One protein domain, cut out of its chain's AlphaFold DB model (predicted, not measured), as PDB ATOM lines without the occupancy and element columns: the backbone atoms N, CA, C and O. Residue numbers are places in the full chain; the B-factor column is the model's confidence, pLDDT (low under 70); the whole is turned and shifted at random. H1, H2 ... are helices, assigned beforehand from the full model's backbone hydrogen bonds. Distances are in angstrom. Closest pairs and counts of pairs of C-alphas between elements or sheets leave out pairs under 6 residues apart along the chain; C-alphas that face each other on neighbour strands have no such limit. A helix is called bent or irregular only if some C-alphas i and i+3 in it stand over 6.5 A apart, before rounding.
ATOM      1  N   ASN A   2     -35.743  -7.540  -5.779       64.25
ATOM      2  CA  ASN A   2     -36.465  -7.278  -7.030       64.25
ATOM      3  C   ASN A   2     -37.587  -8.320  -7.187       64.25
ATOM      4  O   ASN A   2     -37.293  -9.485  -7.417       64.25
ATOM      5  N   ARG A   3     -38.855  -7.915  -7.012       72.12
ATOM      6  CA  ARG A   3     -40.015  -8.834  -7.000       72.12
ATOM      7  C   ARG A   3     -40.271  -9.514  -8.346       72.12
ATOM      8  O   ARG A   3     -40.880 -10.572  -8.371       72.12
ATOM      9  N   ILE A   4     -39.763  -8.947  -9.443       72.25
ATOM     10  CA  ILE A   4     -39.812  -9.579 -10.769       72.25
ATOM     11  C   ILE A   4     -39.040 -10.907 -10.772       72.25
ATOM     12  O   ILE A   4     -39.430 -11.826 -11.479       72.25
ATOM     13  N   LEU A   5     -38.000 -11.039  -9.940       74.88
ATOM     14  CA  LEU A   5     -37.198 -12.264  -9.831       74.88
ATOM     15  C   LEU A   5     -37.917 -13.423  -9.132       74.88
ATOM     16  O   LEU A   5     -37.431 -14.539  -9.149       74.88
ATOM     17  N   GLN A   6     -39.059 -13.152  -8.502       76.12
ATOM     18  CA  GLN A   6     -39.894 -14.154  -7.822       76.12
ATOM     19  C   GLN A   6     -41.206 -14.400  -8.583       76.12
ATOM     20  O   GLN A   6     -42.138 -15.041  -8.086       76.12
ATOM     21  N   LEU A   7     -41.341 -13.775  -9.756       77.44
ATOM     22  CA  LEU A   7     -42.526 -13.886 -10.582       77.44
ATOM     23  C   LEU A   7     -42.424 -15.156 -11.420       77.44
ATOM     24  O   LEU A   7     -41.433 -15.383 -12.113       77.44
ATOM     25  N   HIS A   8     -43.511 -15.921 -11.438       81.12
ATOM     26  CA  HIS A   8     -43.683 -17.056 -12.335       81.12
ATOM     27  C   HIS A   8     -42.670 -18.197 -12.111       81.12
ATOM     28  O   HIS A   8     -42.235 -18.864 -13.052       81.12
ATOM     29  N   ASP A   9     -42.298 -18.440 -10.851       77.31
ATOM     30  CA  ASP A   9     -41.279 -19.431 -10.459       77.31
ATOM     31  C   ASP A   9     -41.690 -20.888 -10.728       77.31
ATOM     32  O   ASP A   9     -40.836 -21.727 -10.988       77.31
ATOM     33  N   ASN A  10     -42.994 -21.183 -10.737       80.00
ATOM     34  CA  ASN A  10     -43.532 -22.529 -10.988       80.00
ATOM     35  C   ASN A  10     -44.030 -22.730 -12.432       80.00
ATOM     36  O   ASN A  10     -44.804 -23.649 -12.700       80.00
ATOM     37  N   CYS A  11     -43.643 -21.856 -13.361       84.69
ATOM     38  CA  CYS A  11     -44.030 -21.987 -14.760       84.69
ATOM     39  C   CYS A  11     -43.252 -23.114 -15.450       84.69
ATOM     40  O   CYS A  11     -42.023 -23.128 -15.429       84.69
ATOM     41  N   SER A  12     -43.971 -24.021 -16.113       84.62
ATOM     42  CA  SER A  12     -43.391 -25.098 -16.926       84.62
ATOM     43  C   SER A  12     -43.380 -24.799 -18.432       84.62
ATOM     44  O   SER A  12     -43.034 -25.677 -19.219       84.62
ATOM     45  N   ASP A  13     -43.820 -23.610 -18.861       86.38
ATOM     46  CA  ASP A  13     -43.815 -23.216 -20.273       86.38
ATOM     47  C   ASP A  13     -42.483 -22.564 -20.661       86.38
ATOM     48  O   ASP A  13     -42.217 -21.397 -20.362       86.38
ATOM     49  N   ASP A  14     -41.669 -23.303 -21.413       82.69
ATOM     50  CA  ASP A  14     -40.383 -22.842 -21.949       82.69
ATOM     51  C   ASP A  14     -40.497 -21.639 -22.902       82.69
ATOM     52  O   ASP A  14     -39.498 -20.960 -23.172       82.69
ATOM     53  N   ARG A  15     -41.698 -21.363 -23.427       84.81
ATOM     54  CA  ARG A  15     -41.989 -20.215 -24.300       84.81
ATOM     55  C   ARG A  15     -42.600 -19.034 -23.552       84.81
ATOM     56  O   ARG A  15     -42.900 -18.018 -24.179       84.81
ATOM     57  N   CYS A  16     -42.747 -19.126 -22.232       86.25
ATOM     58  CA  CYS A  16     -43.277 -18.030 -21.443       86.25
ATOM     59  C   CYS A  16     -42.353 -16.806 -21.531       86.25
ATOM     60  O   CYS A  16     -41.208 -16.819 -21.067       86.25
ATOM     61  N   PHE A  17     -42.879 -15.723 -22.099       87.81
ATOM     62  CA  PHE A  17     -42.162 -14.463 -22.241       87.81
ATOM     63  C   PHE A  17     -41.734 -13.886 -20.887       87.81
ATOM     64  O   PHE A  17     -40.580 -13.492 -20.729       87.81
ATOM     65  N   THR A  18     -42.623 -13.905 -19.889       87.25
ATOM     66  CA  THR A  18     -42.337 -13.395 -18.540       87.25
ATOM     67  C   THR A  18     -41.198 -14.160 -17.862       87.25
ATOM     68  O   THR A  18     -40.335 -13.531 -17.251       87.25
ATOM     69  N   CYS A  19     -41.118 -15.486 -18.037       87.50
ATOM     70  CA  CYS A  19     -39.980 -16.273 -17.547       87.50
ATOM     71  C   CYS A  19     -38.683 -15.870 -18.250       87.50
ATOM     72  O   CYS A  19     -37.704 -15.568 -17.581       87.50
ATOM     73  N   LYS A  20     -38.675 -15.762 -19.586       87.88
ATOM     74  CA  LYS A  20     -37.469 -15.329 -20.317       87.88
ATOM     75  C   LYS A  20     -37.054 -13.898 -19.997       87.88
ATOM     76  O   LYS A  20     -35.869 -13.585 -20.048       87.88
ATOM     77  N   PHE A  21     -38.006 -13.033 -19.659       87.69
ATOM     78  CA  PHE A  21     -37.714 -11.682 -19.201       87.69
ATOM     79  C   PHE A  21     -37.081 -11.680 -17.807       87.69
ATOM     80  O   PHE A  21     -36.099 -10.974 -17.598       87.69
ATOM     81  N   ARG A  22     -37.595 -12.497 -16.879       86.62
ATOM     82  CA  ARG A  22     -36.979 -12.718 -15.565       86.62
ATOM     83  C   ARG A  22     -35.555 -13.249 -15.715       86.62
ATOM     84  O   ARG A  22     -34.640 -12.615 -15.202       86.62
ATOM     85  N   ASP A  23     -35.379 -14.340 -16.458       85.81
ATOM     86  CA  ASP A  23     -34.079 -14.982 -16.673       85.81
ATOM     87  C   ASP A  23     -33.072 -13.964 -17.252       85.81
ATOM     88  O   ASP A  23     -31.957 -13.839 -16.758       85.81
ATOM     89  N   PHE A  24     -33.496 -13.127 -18.211       86.94
ATOM     90  CA  PHE A  24     -32.666 -12.046 -18.760       86.94
ATOM     91  C   PHE A  24     -32.237 -10.999 -17.713       86.94
ATOM     92  O   PHE A  24     -31.126 -10.472 -17.785       86.94
ATOM     93  N   ILE A  25     -33.092 -10.677 -16.737       84.56
ATOM     94  CA  ILE A  25     -32.735  -9.765 -15.639       84.56
ATOM     95  C   ILE A  25     -31.742 -10.432 -14.675       84.56
ATOM     96  O   ILE A  25     -30.851  -9.747 -14.170       84.56
ATOM     97  N   GLU A  26     -31.893 -11.731 -14.404       83.19
ATOM     98  CA  GLU A  26     -31.035 -12.483 -13.473       83.19
ATOM     99  C   GLU A  26     -29.652 -12.781 -14.038       83.19
ATOM    100  O   GLU A  26     -28.649 -12.564 -13.358       83.19
ATOM    101  N   GLU A  27     -29.593 -13.251 -15.284       82.38
ATOM    102  CA  GLU A  27     -28.352 -13.620 -15.967       82.38
ATOM    103  C   GLU A  27     -27.444 -12.402 -16.212       82.38
ATOM    104  O   GLU A  27     -26.227 -12.540 -16.366       82.38
ATOM    105  N   GLY A  28     -28.008 -11.190 -16.195       70.94
ATOM    106  CA  GLY A  28     -27.260  -9.948 -16.334       70.94
ATOM    107  C   GLY A  28     -26.791  -9.703 -17.776       70.94
ATOM    108  O   GLY A  28     -27.514 -10.025 -18.718       70.94
ATOM    109  N   PRO A  29     -25.626  -9.058 -18.000       61.88
ATOM    110  CA  PRO A  29     -25.179  -8.661 -19.334       61.88
ATOM    111  C   PRO A  29     -24.811  -9.884 -20.189       61.88
ATOM    112  O   PRO A  29     -23.660 -10.308 -20.259       61.88
ATOM    113  N   GLY A  30     -25.819 -10.435 -20.858       70.12
ATOM    114  CA  GLY A  30     -25.734 -11.516 -21.828       70.12
ATOM    115  C   GLY A  30     -26.519 -11.183 -23.094       70.12
ATOM    116  O   GLY A  30     -26.934 -10.047 -23.335       70.12
ATOM    117  N   THR A  31     -26.723 -12.182 -23.948       78.69
ATOM    118  CA  THR A  31     -27.529 -11.986 -25.152       78.69
ATOM    119  C   THR A  31     -29.015 -11.909 -24.802       78.69
ATOM    120  O   THR A  31     -29.568 -12.819 -24.195       78.69
ATOM    121  N   ALA A  32     -29.703 -10.869 -25.274       83.62
ATOM    122  CA  ALA A  32     -31.164 -10.800 -25.211       83.62
ATOM    123  C   ALA A  32     -31.852 -11.771 -26.197       83.62
ATOM    124  O   ALA A  32     -33.075 -11.784 -26.299       83.62
ATOM    125  N   ALA A  33     -31.102 -12.585 -26.954       83.38
ATOM    126  CA  ALA A  33     -31.650 -13.461 -27.989       83.38
ATOM    127  C   ALA A  33     -32.743 -14.435 -27.501       83.38
ATOM    128  O   ALA A  33     -33.718 -14.602 -28.236       83.38
ATOM    129  N   PRO A  34     -32.648 -15.081 -26.317       83.69
ATOM    130  CA  PRO A  34     -33.726 -15.928 -25.803       83.69
ATOM    131  C   PRO A  34     -35.034 -15.154 -25.616       83.69
ATOM    132  O   PRO A  34     -36.078 -15.630 -26.052       83.69
ATOM    133  N   LEU A  35     -34.960 -13.943 -25.057       85.62
ATOM    134  CA  LEU A  35     -36.104 -13.050 -24.876       85.62
ATOM    135  C   LEU A  35     -36.654 -12.556 -26.220       85.62
ATOM    136  O   LEU A  35     -37.852 -12.645 -26.471       85.62
ATOM    137  N   ILE A  36     -35.778 -12.097 -27.121       85.62
ATOM    138  CA  ILE A  36     -36.154 -11.592 -28.451       85.62
ATOM    139  C   ILE A  36     -36.878 -12.670 -29.267       85.62
ATOM    140  O   ILE A  36     -37.828 -12.361 -29.984       85.62
ATOM    141  N   ARG A  37     -36.471 -13.939 -29.140       84.69
ATOM    142  CA  ARG A  37     -37.136 -15.064 -29.812       84.69
ATOM    143  C   ARG A  37     -38.573 -15.292 -29.345       84.69
ATOM    144  O   ARG A  37     -39.345 -15.824 -30.132       84.69
ATOM    145  N   GLN A  38     -38.929 -14.875 -28.129       86.88
ATOM    146  CA  GLN A  38     -40.304 -14.946 -27.626       86.88
ATOM    147  C   GLN A  38     -41.130 -13.694 -27.958       86.88
ATOM    148  O   GLN A  38     -42.329 -13.674 -27.721       86.88
ATOM    149  N   LEU A  39     -40.550 -12.634 -28.537       85.31
ATOM    150  CA  LEU A  39     -41.330 -11.423 -28.826       85.31
ATOM    151  C   LEU A  39     -42.452 -11.674 -29.828       85.31
ATOM    152  O   LEU A  39     -43.540 -11.130 -29.675       85.31
ATOM    153  N   ASN A  40     -42.205 -12.510 -30.835       79.88
ATOM    154  CA  ASN A  40     -43.203 -12.808 -31.857       79.88
ATOM    155  C   ASN A  40     -44.328 -13.735 -31.359       79.88
ATOM    156  O   ASN A  40     -45.358 -13.807 -32.026       79.88
ATOM    157  N   THR A  41     -44.142 -14.436 -30.231       80.38
ATOM    158  CA  THR A  41     -45.175 -15.301 -29.646       80.38
ATOM    159  C   THR A  41     -46.232 -14.475 -28.926       80.38
ATOM    160  O   THR A  41     -47.406 -14.830 -28.973       80.38
ATOM    161  N   VAL A  42     -45.826 -13.347 -28.338       82.25
ATOM    162  CA  VAL A  42     -46.718 -12.413 -27.638       82.25
ATOM    163  C   VAL A  42     -47.213 -11.302 -28.573       82.25
ATOM    164  O   VAL A  42     -48.394 -10.959 -28.573       82.25
ATOM    165  N   TRP A  43     -46.334 -10.762 -29.424       87.94
ATOM    166  CA  TRP A  43     -46.631  -9.644 -30.324       87.94
ATOM    167  C   TRP A  43     -46.151  -9.925 -31.754       87.94
ATOM    168  O   TRP A  43     -45.013  -9.648 -32.133       87.94
ATOM    169  N   HIS A  44     -47.047 -10.459 -32.584       84.06
ATOM    170  CA  HIS A  44     -46.800 -10.849 -33.981       84.06
ATOM    171  C   HIS A  44     -46.200  -9.746 -34.887       84.06
ATOM    172  O   HIS A  44     -45.564 -10.034 -35.908       84.06
ATOM    173  N   GLU A  45     -46.399  -8.477 -34.544       84.38
ATOM    174  CA  GLU A  45     -45.851  -7.312 -35.237       84.38
ATOM    175  C   GLU A  45     -44.351  -7.082 -34.967       84.38
ATOM    176  O   GLU A  45     -43.670  -6.426 -35.771       84.38
ATOM    177  N   TYR A  46     -43.812  -7.668 -33.892       84.81
ATOM    178  CA  TYR A  46     -42.390  -7.653 -33.547       84.81
ATOM    179  C   TYR A  46     -41.655  -8.730 -34.346       84.81
ATOM    180  O   TYR A  46     -41.403  -9.847 -33.896       84.81
ATOM    181  N   ARG A  47     -41.316  -8.378 -35.587       79.00
ATOM    182  CA  ARG A  47     -40.528  -9.229 -36.485       79.00
ATOM    183  C   ARG A  47     -39.038  -8.964 -36.325       79.00
ATOM    184  O   ARG A  47     -38.614  -7.814 -36.197       79.00
ATOM    185  N   PHE A  48     -38.243 -10.028 -36.408       79.31
ATOM    186  CA  PHE A  48     -36.787  -9.929 -36.372       79.31
ATOM    187  C   PHE A  48     -36.269  -8.977 -37.463       79.31
ATOM    188  O   PHE A  48     -36.704  -9.043 -38.612       79.31
ATOM    189  N   GLY A  49     -35.355  -8.079 -37.087       78.69
ATOM    190  CA  GLY A  49     -34.734  -7.109 -37.996       78.69
ATOM    191  C   GLY A  49     -35.561  -5.854 -38.302       78.69
ATOM    192  O   GLY A  49     -35.078  -4.988 -39.029       78.69
ATOM    193  N   LYS A  50     -36.778  -5.711 -37.756       83.00
ATOM    194  CA  LYS A  50     -37.591  -4.496 -37.918       83.00
ATOM    195  C   LYS A  50     -37.428  -3.569 -36.710       83.00
ATOM    196  O   LYS A  50     -37.584  -4.009 -35.575       83.00
ATOM    197  N   GLN A  51     -37.165  -2.283 -36.957       84.50
ATOM    198  CA  GLN A  51     -37.160  -1.265 -35.902       84.50
ATOM    199  C   GLN A  51     -38.571  -1.045 -35.337       84.50
ATOM    200  O   GLN A  51     -39.553  -1.098 -36.082       84.50
ATOM    201  N   GLN A  52     -38.653  -0.805 -34.029       86.38
ATOM    202  CA  GLN A  52     -39.898  -0.607 -33.285       86.38
ATOM    203  C   GLN A  52     -39.764   0.589 -32.346       86.38
ATOM    204  O   GLN A  52     -38.657   0.991 -31.986       86.38
ATOM    205  N   ASP A  53     -40.902   1.138 -31.938       86.81
ATOM    206  CA  ASP A  53     -40.949   2.254 -31.007       86.81
ATOM    207  C   ASP A  53     -40.643   1.787 -29.575       86.81
ATOM    208  O   ASP A  53     -41.324   0.918 -29.027       86.81
ATOM    209  N   ALA A  54     -39.627   2.379 -28.943       87.94
ATOM    210  CA  ALA A  54     -39.214   1.992 -27.593       87.94
ATOM    211  C   ALA A  54     -40.300   2.235 -26.527       87.94
ATOM    212  O   ALA A  54     -40.358   1.504 -25.540       87.94
ATOM    213  N   HIS A  55     -41.165   3.240 -26.708       86.94
ATOM    214  CA  HIS A  55     -42.264   3.507 -25.782       86.94
ATOM    215  C   HIS A  55     -43.376   2.471 -25.955       86.94
ATOM    216  O   HIS A  55     -43.894   1.967 -24.960       86.94
ATOM    217  N   GLU A  56     -43.714   2.110 -27.196       86.88
ATOM    218  CA  GLU A  56     -44.670   1.029 -27.454       86.88
ATOM    219  C   GLU A  56     -44.178  -0.299 -26.870       86.88
ATOM    220  O   GLU A  56     -44.927  -0.967 -26.155       86.88
ATOM    221  N   PHE A  57     -42.910  -0.640 -27.107       88.75
ATOM    222  CA  PHE A  57     -42.286  -1.830 -26.538       88.75
ATOM    223  C   PHE A  57     -42.338  -1.822 -25.008       88.75
ATOM    224  O   PHE A  57     -42.735  -2.812 -24.400       88.75
ATOM    225  N   PHE A  58     -41.994  -0.694 -24.379       88.25
ATOM    226  CA  PHE A  58     -42.033  -0.543 -22.927       88.25
ATOM    227  C   PHE A  58     -43.438  -0.763 -22.353       88.25
ATOM    228  O   PHE A  58     -43.597  -1.502 -21.382       88.25
ATOM    229  N   VAL A  59     -44.465  -0.154 -22.953       85.50
ATOM    230  CA  VAL A  59     -45.856  -0.310 -22.498       85.50
ATOM    231  C   VAL A  59     -46.314  -1.757 -22.644       85.50
ATOM    232  O   VAL A  59     -46.865  -2.309 -21.694       85.50
ATOM    233  N   LYS A  60     -46.046  -2.382 -23.794       87.31
ATOM    234  CA  LYS A  60     -46.385  -3.784 -24.063       87.31
ATOM    235  C   LYS A  60     -45.699  -4.734 -23.078       87.31
ATOM    236  O   LYS A  60     -46.375  -5.540 -22.448       87.31
ATOM    237  N   LEU A  61     -44.391  -4.574 -22.870       87.25
ATOM    238  CA  LEU A  61     -43.613  -5.319 -21.876       87.25
ATOM    239  C   LEU A  61     -44.237  -5.226 -20.483       87.25
ATOM    240  O   LEU A  61     -44.448  -6.245 -19.831       87.25
ATOM    241  N   MET A  62     -44.568  -4.015 -20.035       84.56
ATOM    242  CA  MET A  62     -45.148  -3.816 -18.707       84.56
ATOM    243  C   MET A  62     -46.548  -4.408 -18.577       84.56
ATOM    244  O   MET A  62     -46.867  -4.974 -17.532       84.56
ATOM    245  N   GLN A  63     -47.371  -4.290 -19.620       84.56
ATOM    246  CA  GLN A  63     -48.693  -4.909 -19.659       84.56
ATOM    247  C   GLN A  63     -48.588  -6.425 -19.553       84.56
ATOM    248  O   GLN A  63     -49.340  -7.015 -18.789       84.56
ATOM    249  N   GLU A  64     -47.633  -7.041 -20.244       86.62
ATOM    250  CA  GLU A  64     -47.522  -8.497 -20.250       86.62
ATOM    251  C   GLU A  64     -47.005  -9.074 -18.938       86.62
ATOM    252  O   GLU A  64     -47.570 -10.033 -18.404       86.62
ATOM    253  N   VAL A  65     -45.992  -8.427 -18.356       84.56
ATOM    254  CA  VAL A  65     -45.547  -8.775 -17.005       84.56
ATOM    255  C   VAL A  65     -46.725  -8.631 -16.043       84.56
ATOM    256  O   VAL A  65     -47.022  -9.573 -15.320       84.56
ATOM    257  N   TRP A  66     -47.448  -7.504 -16.078       84.38
ATOM    258  CA  TRP A  66     -48.601  -7.255 -15.208       84.38
ATOM    259  C   TRP A  66     -49.726  -8.288 -15.356       84.38
ATOM    260  O   TRP A  66     -50.236  -8.762 -14.339       84.38
ATOM    261  N   SER A  67     -50.093  -8.657 -16.585       86.25
ATOM    262  CA  SER A  67     -51.094  -9.698 -16.851       86.25
ATOM    263  C   SER A  67     -50.691 -11.018 -16.197       86.25
ATOM    264  O   SER A  67     -51.488 -11.601 -15.465       86.25
ATOM    265  N   THR A  68     -49.418 -11.409 -16.333       85.81
ATOM    266  CA  THR A  68     -48.887 -12.613 -15.675       85.81
ATOM    267  C   THR A  68     -49.025 -12.527 -14.148       85.81
ATOM    268  O   THR A  68     -49.391 -13.503 -13.497       85.81
ATOM    269  N   CYS A  69     -48.779 -11.357 -13.547       84.00
ATOM    270  CA  CYS A  69     -48.928 -11.146 -12.099       84.00
ATOM    271  C   CYS A  69     -50.371 -11.347 -11.625       84.00
ATOM    272  O   CYS A  69     -50.602 -11.942 -10.573       84.00
ATOM    273  N   ILE A  70     -51.343 -10.860 -12.405       84.75
ATOM    274  CA  ILE A  70     -52.767 -11.043 -12.110       84.75
ATOM    275  C   ILE A  70     -53.142 -12.522 -12.203       84.75
ATOM    276  O   ILE A  70     -53.743 -13.049 -11.270       84.75
ATOM    277  N   GLU A  71     -52.776 -13.190 -13.297       85.19
ATOM    278  CA  GLU A  71     -53.125 -14.595 -13.543       85.19
ATOM    279  C   GLU A  71     -52.554 -15.536 -12.478       85.19
ATOM    280  O   GLU A  71     -53.207 -16.487 -12.054       85.19
ATOM    281  N   THR A  72     -51.347 -15.236 -12.003       82.25
ATOM    282  CA  THR A  72     -50.627 -16.045 -11.009       82.25
ATOM    283  C   THR A  72     -50.928 -15.640  -9.569       82.25
ATOM    284  O   THR A  72     -50.462 -16.295  -8.638       82.25
ATOM    285  N   ASN A  73     -51.706 -14.570  -9.367       83.00
ATOM    286  CA  ASN A  73     -51.960 -13.955  -8.065       83.00
ATOM    287  C   ASN A  73     -50.661 -13.628  -7.290       83.00
ATOM    288  O   ASN A  73     -50.588 -13.776  -6.067       83.00
ATOM    289  N   GLN A  74     -49.619 -13.197  -8.007       80.44
ATOM    290  CA  GLN A  74     -48.320 -12.808  -7.451       80.44
ATOM    291  C   GLN A  74     -48.115 -11.291  -7.563       80.44
ATOM    292  O   GLN A  74     -48.467 -10.672  -8.562       80.44
ATOM    293  N   ASP A  75     -47.487 -10.664  -6.563       78.69
ATOM    294  CA  ASP A  75     -47.086  -9.256  -6.670       78.69
ATOM    295  C   ASP A  75     -45.689  -9.126  -7.285       78.69
ATOM    296  O   ASP A  75     -44.672  -9.149  -6.593       78.69
ATOM    297  N   CYS A  76     -45.641  -8.900  -8.593       73.75
ATOM    298  CA  CYS A  76     -44.407  -8.607  -9.322       73.75
ATOM    299  C   CYS A  76     -43.830  -7.209  -9.073       73.75
ATOM    300  O   CYS A  76     -42.807  -6.838  -9.647       73.75
ATOM    301  N   GLY A  77     -44.495  -6.379  -8.271       69.62
ATOM    302  CA  GLY A  77     -44.083  -5.011  -8.010       69.62
ATOM    303  C   GLY A  77     -44.364  -4.038  -9.156       69.62
ATOM    304  O   GLY A  77     -44.220  -2.845  -8.925       69.62
ATOM    305  N   VAL A  78     -44.829  -4.474 -10.336       71.38
ATOM    306  CA  VAL A  78     -45.192  -3.571 -11.452       71.38
ATOM    307  C   VAL A  78     -46.211  -2.523 -11.003       71.38
ATOM    308  O   VAL A  78     -46.055  -1.345 -11.323       71.38
ATOM    309  N   ARG A  79     -47.173  -2.901 -10.145       67.62
ATOM    310  CA  ARG A  79     -48.093  -1.950  -9.504       67.62
ATOM    311  C   ARG A  79     -47.352  -0.903  -8.666       67.62
ATOM    312  O   ARG A  79     -47.609   0.283  -8.777       67.62
ATOM    313  N   ASN A  80     -46.379  -1.321  -7.864       60.69
ATOM    314  CA  ASN A  80     -45.589  -0.420  -7.019       60.69
ATOM    315  C   ASN A  80     -44.588   0.439  -7.809       60.69
ATOM    316  O   ASN A  80     -44.089   1.435  -7.283       60.69
ATOM    317  N   ILE A  81     -44.254   0.036  -9.037       61.00
ATOM    318  CA  ILE A  81     -43.323   0.749  -9.909       61.00
ATOM    319  C   ILE A  81     -44.079   1.746 -10.805       61.00
ATOM    320  O   ILE A  81     -43.569   2.846 -10.989       61.00
ATOM    321  N   PHE A  82     -45.279   1.418 -11.306       59.44
ATOM    322  CA  PHE A  82     -45.970   2.231 -12.324       59.44
ATOM    323  C   PHE A  82     -47.482   2.441 -12.120       59.44
ATOM    324  O   PHE A  82     -48.105   3.090 -12.958       59.44
ATOM    325  N   TYR A  83     -48.106   1.934 -11.049       55.91
ATOM    326  CA  TYR A  83     -49.518   2.235 -10.777       55.91
ATOM    327  C   TYR A  83     -49.650   3.648 -10.204       55.91
ATOM    328  O   TYR A  83     -49.425   3.903  -9.024       55.91
ATOM    329  N   GLY A  84     -50.009   4.557 -11.100       54.25
ATOM    330  CA  GLY A  84     -50.392   5.946 -10.895       54.25
ATOM    331  C   GLY A  84     -51.084   6.397 -12.184       54.25
ATOM    332  O   GLY A  84     -50.794   5.854 -13.249       54.25
TER     333      GLY A  84
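AT A GLANCE: This is residues 2 to 84 of the 241 residues of the protein "USP36_42" of Mytilus coruscus (UniProt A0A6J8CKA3). A long helix, H4, crosses a helical hairpin made of H2 and H3, and meets it only loosely. Two short helices complete the picture: H1 packs on H2, and H5 folds back on H4, while residues 49 to 56, of which 54 to 56 belong to H4, stick out. The printed part has 83 residues with five named helices, in the order H1 to H5, and no named strand; its class is all helix. It is compact, with a radius of gyration of the C-alphas of 12.7 A, and spans 34 by 30 by 24 A.

HOW THE PARTS SIT: H4, residues 54 to 71, only just touches H2, residues 17 to 27, with 3 pairs of C-alphas within 8 A; the closest are those of Val 65 and Thr 18, 5.8 A apart. Their lines are about perpendicular, at 75 degrees. H3, residues 33 to 42, forms a hairpin with H2, at a shallow tilt of 18 degrees, opposite ways; the closest C-alphas, of Lys 20 and Leu 35, are 5.3 A apart. H3 and H4 are near each other, their closest C-alphas 8.4 A apart. H5, residues 78 to 82, touches H4 at residues 62 to 66 alone, where the C-alphas of Trp 66 and Val 78 are closest, at 6.3 A. H1, residues 3 to 6, touches H2, the closest C-alphas being those of Leu 5 and Arg 22, 5.8 A apart. H1 and H5 are only just apart, at 8.1 A between closest C-alphas. Every O i to N i+4 pair is within hydrogen-bond range in H2, H4 and H5; H3 has 2 of 6, beside 5 of 7 O i to N i+3 pairs, and H1 is too short for an i+4 pair.

IN THESE COORDINATES: H4 measures 25.8 A, from C-alpha 54 at (-39.214, 1.992, -27.593) to C-alpha 71 at (-53.125, -14.595, -13.543). H2 measures 15.2 A and H3 15.1 A; H3 is irregular, but only just, with C-alphas 37 and 40 6.8 A apart. H1 begins at C-alpha 3, (-40.015, -8.834, -7.000).

THE WHOLE: The C-alphas farthest apart, those of Gly 49 and Asn 73, are 35.2 A apart. The printed part has no cut, and the link from H3 to H4, 11 residues, is long. Mean pLDDT of the printed part is 80.7; residues 2, 29, 77 and 79 to 84 are under 70.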